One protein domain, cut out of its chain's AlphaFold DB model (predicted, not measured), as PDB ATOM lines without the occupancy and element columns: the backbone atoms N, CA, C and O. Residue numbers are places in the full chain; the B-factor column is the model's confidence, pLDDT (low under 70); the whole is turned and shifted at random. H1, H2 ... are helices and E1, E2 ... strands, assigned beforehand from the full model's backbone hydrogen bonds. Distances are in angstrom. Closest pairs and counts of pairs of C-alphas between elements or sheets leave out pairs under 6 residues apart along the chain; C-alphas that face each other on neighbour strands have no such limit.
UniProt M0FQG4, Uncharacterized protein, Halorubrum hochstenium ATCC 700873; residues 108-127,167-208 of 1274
ATOM      1  N   GLU A 108      26.526 -14.741  -0.888       88.81
ATOM      2  CA  GLU A 108      25.195 -14.231  -0.563       88.81
ATOM      3  C   GLU A 108      25.068 -13.899   0.926       88.81
ATOM      4  O   GLU A 108      25.524 -14.637   1.799       88.81
ATOM      5  N   PHE A 109      24.390 -12.789   1.207       88.31
ATOM      6  CA  PHE A 109      24.008 -12.353   2.543       88.31
ATOM      7  C   PHE A 109      22.510 -12.042   2.567       88.31
ATOM      8  O   PHE A 109      21.973 -11.485   1.603       88.31
ATOM      9  N   THR A 110      21.817 -12.309   3.677       90.44
ATOM     10  CA  THR A 110      20.511 -11.662   3.884       90.44
ATOM     11  C   THR A 110      20.697 -10.147   4.068       90.44
ATOM     12  O   THR A 110      21.777  -9.701   4.471       90.44
ATOM     13  N   PRO A 111      19.654  -9.321   3.848       87.19
ATOM     14  CA  PRO A 111      19.755  -7.875   4.042       87.19
ATOM     15  C   PRO A 111      20.280  -7.438   5.416       87.19
ATOM     16  O   PRO A 111      20.980  -6.437   5.488       87.19
ATOM     17  N   GLN A 112      20.016  -8.188   6.495       86.06
ATOM     18  CA  GLN A 112      20.576  -7.872   7.815       86.06
ATOM     19  C   GLN A 112      22.061  -8.249   7.921       86.06
ATOM     20  O   GLN A 112      22.854  -7.463   8.425       86.06
ATOM     21  N   GLU A 113      22.458  -9.426   7.435       87.62
ATOM     22  CA  GLU A 113      23.856  -9.879   7.496       87.62
ATOM     23  C   GLU A 113      24.775  -9.006   6.639       87.62
ATOM     24  O   GLU A 113      25.907  -8.731   7.037       87.62
ATOM     25  N   PHE A 114      24.270  -8.506   5.508       90.12
ATOM     26  CA  PHE A 114      24.958  -7.524   4.677       90.12
ATOM     27  C   PHE A 114      25.248  -6.229   5.450       90.12
ATOM     28  O   PHE A 114      26.378  -5.743   5.423       90.12
ATOM     29  N   VAL A 115      24.262  -5.698   6.185       87.62
ATOM     30  CA  VAL A 115      24.427  -4.508   7.042       87.62
ATOM     31  C   VAL A 115      25.426  -4.782   8.168       87.62
ATOM     32  O   VAL A 115      26.387  -4.029   8.324       87.62
ATOM     33  N   ASP A 116      25.268  -5.895   8.889       85.25
ATOM     34  CA  ASP A 116      26.166  -6.312   9.973       85.25
ATOM     35  C   ASP A 116      27.619  -6.498   9.482       85.25
ATOM     36  O   ASP A 116      28.575  -6.227  10.217       85.25
ATOM     37  N   HIS A 117      27.815  -6.956   8.240       84.75
ATOM     38  CA  HIS A 117      29.133  -7.086   7.614       84.75
ATOM     39  C   HIS A 117      29.676  -5.754   7.087       84.75
ATOM     40  O   HIS A 117      30.877  -5.506   7.232       84.75
ATOM     41  N   TYR A 118      28.831  -4.880   6.540       85.69
ATOM     42  CA  TYR A 118      29.227  -3.551   6.080       85.69
ATOM     43  C   TYR A 118      29.656  -2.647   7.247       85.69
ATOM     44  O   TYR A 118      30.774  -2.133   7.235       85.69
ATOM     45  N   GLU A 119      28.847  -2.533   8.311       84.38
ATOM     46  CA  GLU A 119      29.207  -1.764   9.518       84.38
ATOM     47  C   GLU A 119      30.476  -2.300  10.202       84.38
ATOM     48  O   GLU A 119      31.248  -1.543  10.797       84.38
ATOM     49  N   ALA A 120      30.722  -3.610  10.106       83.19
ATOM     50  CA  ALA A 120      31.928  -4.247  10.627       83.19
ATOM     51  C   ALA A 120      33.163  -4.116   9.708       83.19
ATOM     52  O   ALA A 120      34.227  -4.613  10.086       83.19
ATOM     53  N   GLY A 121      33.043  -3.485   8.533       83.44
ATOM     54  CA  GLY A 121      34.131  -3.321   7.560       83.44
ATOM     55  C   GLY A 121      34.586  -4.630   6.904       83.44
ATOM     56  O   GLY A 121      35.767  -4.786   6.613       83.44
ATOM     57  N   ARG A 122      33.677  -5.602   6.732       86.00
ATOM     58  CA  ARG A 122      33.973  -6.971   6.263       86.00
ATOM     59  C   ARG A 122      33.677  -7.227   4.786       86.00
ATOM     60  O   ARG A 122      33.782  -8.373   4.353       86.00
ATOM     61  N   LEU A 123      33.298  -6.207   4.027       87.12
ATOM     62  CA  LEU A 123      33.050  -6.291   2.586       87.12
ATOM     63  C   LEU A 123      34.152  -5.539   1.834       87.12
ATOM     64  O   LEU A 123      34.702  -4.570   2.351       87.12
ATOM     65  N   GLN A 124      34.487  -5.985   0.623       86.62
ATOM     66  CA  GLN A 124      35.533  -5.365  -0.198       86.62
ATOM     67  C   GLN A 124      35.086  -4.036  -0.842       86.62
ATOM     68  O   GLN A 124      35.934  -3.231  -1.223       86.62
ATOM     69  N   TYR A 125      33.776  -3.801  -0.973       86.56
ATOM     70  CA  TYR A 125      33.225  -2.624  -1.645       86.56
ATOM     71  C   TYR A 125      32.950  -1.463  -0.676       86.56
ATOM     72  O   TYR A 125      32.199  -1.611   0.291       86.56
ATOM     73  N   GLU A 126      33.508  -0.287  -0.970       84.81
ATOM     74  CA  GLU A 126      33.234   0.966  -0.260       84.81
ATOM     75  C   GLU A 126      32.287   1.847  -1.096       84.81
ATOM     76  O   GLU A 126      32.712   2.449  -2.081       84.81
ATOM     77  N   PHE A 127      31.012   1.950  -0.695       83.69
ATOM     78  CA  PHE A 127      30.037   2.842  -1.343       83.69
ATOM     79  C   PHE A 127      30.481   4.308  -1.295       83.69
ATOM     80  O   PHE A 127      30.847   4.829  -0.236       83.69
ATOM     81  N   THR A 167      18.948  -0.143   4.189       82.25
ATOM     82  CA  THR A 167      19.092   0.812   5.297       82.25
ATOM     83  C   THR A 167      20.240   0.440   6.238       82.25
ATOM     84  O   THR A 167      20.274  -0.668   6.767       82.25
ATOM     85  N   VAL A 168      21.134   1.396   6.494       79.25
ATOM     86  CA  VAL A 168      22.244   1.329   7.454       79.25
ATOM     87  C   VAL A 168      22.156   2.558   8.360       79.25
ATOM     88  O   VAL A 168      22.483   3.674   7.953       79.25
ATOM     89  N   GLY A 169      21.678   2.368   9.591       78.19
ATOM     90  CA  GLY A 169      21.396   3.474  10.508       78.19
ATOM     91  C   GLY A 169      20.351   4.445   9.942       78.19
ATOM     92  O   GLY A 169      19.251   4.029   9.587       78.19
ATOM     93  N   ASP A 170      20.715   5.727   9.860       73.62
ATOM     94  CA  ASP A 170      19.858   6.814   9.354       73.62
ATOM     95  C   ASP A 170      19.997   7.034   7.822       73.62
ATOM     96  O   ASP A 170      19.414   7.971   7.272       73.62
ATOM     97  N   SER A 171      20.764   6.191   7.117       76.81
ATOM     98  CA  SER A 171      21.048   6.317   5.677       76.81
ATOM     99  C   SER A 171      20.699   5.033   4.905       76.81
ATOM    100  O   SER A 171      20.579   3.951   5.476       76.81
ATOM    101  N   ALA A 172      20.547   5.132   3.585       82.19
ATOM    102  CA  ALA A 172      20.307   4.015   2.674       82.19
ATOM    103  C   ALA A 172      21.427   3.897   1.625       82.19
ATOM    104  O   ALA A 172      21.860   4.906   1.070       82.19
ATOM    105  N   LEU A 173      21.869   2.668   1.355       85.56
ATOM    106  CA  LEU A 173      22.889   2.318   0.361       85.56
ATOM    107  C   LEU A 173      22.233   1.839  -0.938       85.56
ATOM    108  O   LEU A 173      21.338   0.995  -0.888       85.56
ATOM    109  N   GLU A 174      22.705   2.331  -2.084       88.94
ATOM    110  CA  GLU A 174      22.247   1.922  -3.419       88.94
ATOM    111  C   GLU A 174      22.966   0.652  -3.898       88.94
ATOM    112  O   GLU A 174      24.144   0.695  -4.265       88.94
ATOM    113  N   LEU A 175      22.252  -0.474  -3.949       89.69
ATOM    114  CA  LEU A 175      22.741  -1.725  -4.532       89.69
ATOM    115  C   LEU A 175      22.538  -1.741  -6.052       89.69
ATOM    116  O   LEU A 175      21.702  -1.017  -6.593       89.69
ATOM    117  N   ALA A 176      23.271  -2.602  -6.754       89.00
ATOM    118  CA  ALA A 176      22.920  -2.922  -8.134       89.00
ATOM    119  C   ALA A 176      21.601  -3.743  -8.180       89.00
ATOM    120  O   ALA A 176      21.355  -4.561  -7.283       89.00
ATOM    121  N   PRO A 177      20.733  -3.527  -9.188       86.31
ATOM    122  CA  PRO A 177      19.454  -4.228  -9.312       86.31
ATOM    123  C   PRO A 177      19.643  -5.692  -9.762       86.31
ATOM    124  O   PRO A 177      20.664  -6.002 -10.373       86.31
ATOM    125  N   PRO A 178      18.650  -6.583  -9.554       83.25
ATOM    126  CA  PRO A 178      18.696  -7.965 -10.043       83.25
ATOM    127  C   PRO A 178      18.912  -8.077 -11.555       83.25
ATOM    128  O   PRO A 178      19.643  -8.955 -11.992       83.25
ATOM    129  N   ASP A 179      18.368  -7.141 -12.340       82.19
ATOM    130  CA  ASP A 179      18.564  -7.039 -13.797       82.19
ATOM    131  C   ASP A 179      20.027  -6.733 -14.208       82.19
ATOM    132  O   ASP A 179      20.336  -6.677 -15.398       82.19
ATOM    133  N   ALA A 180      20.922  -6.485 -13.243       81.44
ATOM    134  CA  ALA A 180      22.363  -6.319 -13.438       81.44
ATOM    135  C   ALA A 180      23.188  -7.533 -12.955       81.44
ATOM    136  O   ALA A 180      24.418  -7.474 -12.977       81.44
ATOM    137  N   LEU A 181      22.541  -8.624 -12.527       82.06
ATOM    138  CA  LEU A 181      23.190  -9.932 -12.438       82.06
ATOM    139  C   LEU A 181      23.281 -10.535 -13.848       82.06
ATOM    140  O   LEU A 181      22.258 -10.616 -14.527       82.06
ATOM    141  N   PRO A 182      24.464 -10.992 -14.287       79.25
ATOM    142  CA  PRO A 182      24.589 -11.783 -15.506       79.25
ATOM    143  C   PRO A 182      23.789 -13.088 -15.425       79.25
ATOM    144  O   PRO A 182      23.552 -13.615 -14.333       79.25
ATOM    145  N   ASP A 183      23.416 -13.652 -16.572       72.94
ATOM    146  CA  ASP A 183      22.883 -15.022 -16.645       72.94
ATOM    147  C   ASP A 183      23.989 -16.086 -16.463       72.94
ATOM    148  O   ASP A 183      23.694 -17.208 -16.055       72.94
ATOM    149  N   ASP A 184      25.247 -15.712 -16.719       72.62
ATOM    150  CA  ASP A 184      26.445 -16.559 -16.676       72.62
ATOM    151  C   ASP A 184      27.155 -16.521 -15.302       72.62
ATOM    152  O   ASP A 184      27.287 -15.460 -14.686       72.62
ATOM    153  N   GLU A 185      27.622 -17.676 -14.810       67.06
ATOM    154  CA  GLU A 185      28.274 -17.799 -13.494       67.06
ATOM    155  C   GLU A 185      29.700 -17.220 -13.438       67.06
ATOM    156  O   GLU A 185      30.089 -16.666 -12.407       67.06
ATOM    157  N   GLU A 186      30.471 -17.253 -14.526       65.88
ATOM    158  CA  GLU A 186      31.799 -16.619 -14.573       65.88
ATOM    159  C   GLU A 186      31.668 -15.092 -14.521       65.88
ATOM    160  O   GLU A 186      32.401 -14.410 -13.794       65.88
ATOM    161  N   GLU A 187      30.668 -14.532 -15.207       71.88
ATOM    162  CA  GLU A 187      30.373 -13.103 -15.096       71.88
ATOM    163  C   GLU A 187      29.812 -12.732 -13.704       71.88
ATOM    164  O   GLU A 187      30.139 -11.661 -13.182       71.88
ATOM    165  N   ARG A 188      29.050 -13.616 -13.030       76.44
ATOM    166  CA  ARG A 188      28.650 -13.429 -11.613       76.44
ATOM    167  C   ARG A 188      29.856 -13.415 -10.673       76.44
ATOM    168  O   ARG A 188      29.961 -12.529  -9.819       76.44
ATOM    169  N   ARG A 189      30.811 -14.334 -10.856       73.88
ATOM    170  CA  ARG A 189      32.079 -14.385 -10.102       73.88
ATOM    171  C   ARG A 189      32.918 -13.114 -10.271       73.88
ATOM    172  O   ARG A 189      33.683 -12.776  -9.362       73.88
ATOM    173  N   ALA A 190      32.747 -12.366 -11.363       74.62
ATOM    174  CA  ALA A 190      33.444 -11.106 -11.641       74.62
ATOM    175  C   ALA A 190      32.841  -9.847 -10.965       74.62
ATOM    176  O   ALA A 190      33.457  -8.782 -11.018       74.62
ATOM    177  N   ILE A 191      31.685  -9.932 -10.294       82.94
ATOM    178  CA  ILE A 191      30.977  -8.760  -9.736       82.94
ATOM    179  C   ILE A 191      31.803  -8.001  -8.671       82.94
ATOM    180  O   ILE A 191      32.333  -8.589  -7.723       82.94
ATOM    181  N   GLU A 192      31.878  -6.667  -8.799       82.12
ATOM    182  CA  GLU A 192      32.525  -5.767  -7.825       82.12
ATOM    183  C   GLU A 192      31.532  -5.047  -6.892       82.12
ATOM    184  O   GLU A 192      31.716  -5.072  -5.672       82.12
ATOM    185  N   LYS A 193      30.493  -4.398  -7.443       88.25
ATOM    186  CA  LYS A 193      29.458  -3.694  -6.661       88.25
ATOM    187  C   LYS A 193      28.439  -4.702  -6.107       88.25
ATOM    188  O   LYS A 193      27.982  -5.535  -6.879       88.25
ATOM    189  N   PRO A 194      28.039  -4.624  -4.822       90.94
ATOM    190  CA  PRO A 194      27.000  -5.485  -4.266       90.94
ATOM    191  C   PRO A 194      25.657  -5.384  -5.004       90.94
ATOM    192  O   PRO A 194      25.154  -4.281  -5.245       90.94
ATOM    193  N   THR A 195      25.063  -6.541  -5.302       91.31
ATOM    194  CA  THR A 195      23.881  -6.674  -6.170       91.31
ATOM    195  C   THR A 195      22.770  -7.435  -5.454       91.31
ATOM    196  O   THR A 195      23.032  -8.443  -4.798       91.31
ATOM    197  N   MET A 196      21.518  -6.984  -5.576       88.69
ATOM    198  CA  MET A 196      20.370  -7.759  -5.089       88.69
ATOM    199  C   MET A 196      20.087  -8.962  -5.987       88.69
ATOM    200  O   MET A 196      20.053  -8.829  -7.205       88.69
ATOM    201  N   THR A 197      19.786 -10.113  -5.392       86.44
ATOM    202  CA  THR A 197      19.311 -11.294  -6.124       86.44
ATOM    203  C   THR A 197      17.793 -11.246  -6.346       86.44
ATOM    204  O   THR A 197      17.075 -10.567  -5.600       86.44
ATOM    205  N   PRO A 198      17.245 -12.022  -7.304       82.44
ATOM    206  CA  PRO A 198      15.799 -12.215  -7.440       82.44
ATOM    207  C   PRO A 198      15.136 -12.852  -6.202       82.44
ATOM    208  O   PRO A 198      13.921 -12.756  -6.044       82.44
ATOM    209  N   ALA A 199      15.917 -13.491  -5.321       81.62
ATOM    210  CA  ALA A 199      15.452 -14.067  -4.059       81.62
ATOM    211  C   ALA A 199      15.396 -13.048  -2.899       81.62
ATOM    212  O   ALA A 199      14.827 -13.349  -1.848       81.62
ATOM    213  N   GLY A 200      15.955 -11.844  -3.072       81.25
ATOM    214  CA  GLY A 200      16.015 -10.804  -2.037       81.25
ATOM    215  C   GLY A 200      17.211 -10.909  -1.083       81.25
ATOM    216  O   GLY A 200      17.271 -10.165  -0.102       81.25
ATOM    217  N   THR A 201      18.162 -11.801  -1.362       90.38
ATOM    218  CA  THR A 201      19.519 -11.780  -0.794       90.38
ATOM    219  C   THR A 201      20.391 -10.760  -1.537       90.38
ATOM    220  O   THR A 201      19.962 -10.134  -2.510       90.38
ATOM    221  N   ILE A 202      21.610 -10.537  -1.048       91.00
ATOM    222  CA  ILE A 202      22.570  -9.586  -1.611       91.00
ATOM    223  C   ILE A 202      23.883 -10.320  -1.851       91.00
ATOM    224  O   ILE A 202      24.508 -10.797  -0.904       91.00
ATOM    225  N   LEU A 203      24.303 -10.387  -3.110       90.56
ATOM    226  CA  LEU A 203      25.581 -10.956  -3.512       90.56
ATOM    227  C   LEU A 203      26.670  -9.886  -3.342       90.56
ATOM    228  O   LEU A 203      26.597  -8.816  -3.950       90.56
ATOM    229  N   ALA A 204      27.664 -10.144  -2.489       90.38
ATOM    230  CA  ALA A 204      28.726  -9.187  -2.174       90.38
ATOM    231  C   ALA A 204      30.062  -9.884  -1.887       90.38
ATOM    232  O   ALA A 204      30.099 -10.982  -1.339       90.38
ATOM    233  N   ARG A 205      31.187  -9.238  -2.216       90.75
ATOM    234  CA  ARG A 205      32.524  -9.818  -2.011       90.75
ATOM    235  C   ARG A 205      33.053  -9.559  -0.589       90.75
ATOM    236  O   ARG A 205      33.150  -8.390  -0.199       90.75
ATOM    237  N   PRO A 206      33.421 -10.594   0.192       90.19
ATOM    238  CA  PRO A 206      34.034 -10.417   1.509       90.19
ATOM    239  C   PRO A 206      35.403  -9.718   1.449       90.19
ATOM    240  O   PRO A 206      36.136  -9.822   0.470       90.19
ATOM    241  N   ALA A 207      35.791  -9.042   2.528       87.31
ATOM    242  CA  ALA A 207      37.122  -8.457   2.678       87.31
ATOM    243  C   ALA A 207      38.198  -9.523   2.974       87.31
ATOM    244  O   ALA A 207      37.942 -10.546   3.620       87.31
ATOM    245  N   GLN A 208      39.446  -9.240   2.582       84.81
ATOM    246  CA  GLN A 208      40.600 -10.146   2.745       84.81
ATOM    247  C   GLN A 208      40.898 -10.547   4.204       84.81
ATOM    248  O   GLN A 208      41.536 -11.573   4.445       84.81
TER     249      GLN A 208
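What this domain is: This is residues 108 to 127 and 167 to 208 of the 1274 residues of an uncharacterized protein of Halorubrum hochstenium ATCC 700873 (UniProt M0FQG4). Little regular structure: mostly loops, with the short strand E2 near the middle, paired with residues 108 to 109 and 195 to 196, and helix H1 at its side. Strand E1 and helix H2 lie towards opposite ends of the longest axis. The printed part has 62 residues, with H1, E1, H2 and E2 in chain order, mixed in class, 21 residues in named elements. It is compact, radius of gyration of the C-alphas 11.4 A, spans 34 by 25 by 17 A.

How they stand to each other: H1, residues 111 to 119, comes closest to E2, residues 202 to 204, at the C-alphas of Pro 111 and Ile 202, 6.5 A. E1, residues 171 to 174, and H2, residues 185 to 189, are apart. Every O i to N i+4 pair in H1 and H2 is within hydrogen-bond range.

Where its parts are: H1 begins at C-alpha 111 (19.755, -7.875, 4.042) and is 12.5 A long; E1 is 10.2 A long. E2 ends at C-alpha 204 (28.726, -9.187, -2.174).

The domain as a whole: The C-alphas farthest apart, of Asp 170 and Asp 184, are 35.6 A apart. Residues 128 to 166 are not printed; C-alphas 127 and 167 are 13.0 A apart. H2 to E2 is a long link. Residues 185 to 186 have pLDDT under 70.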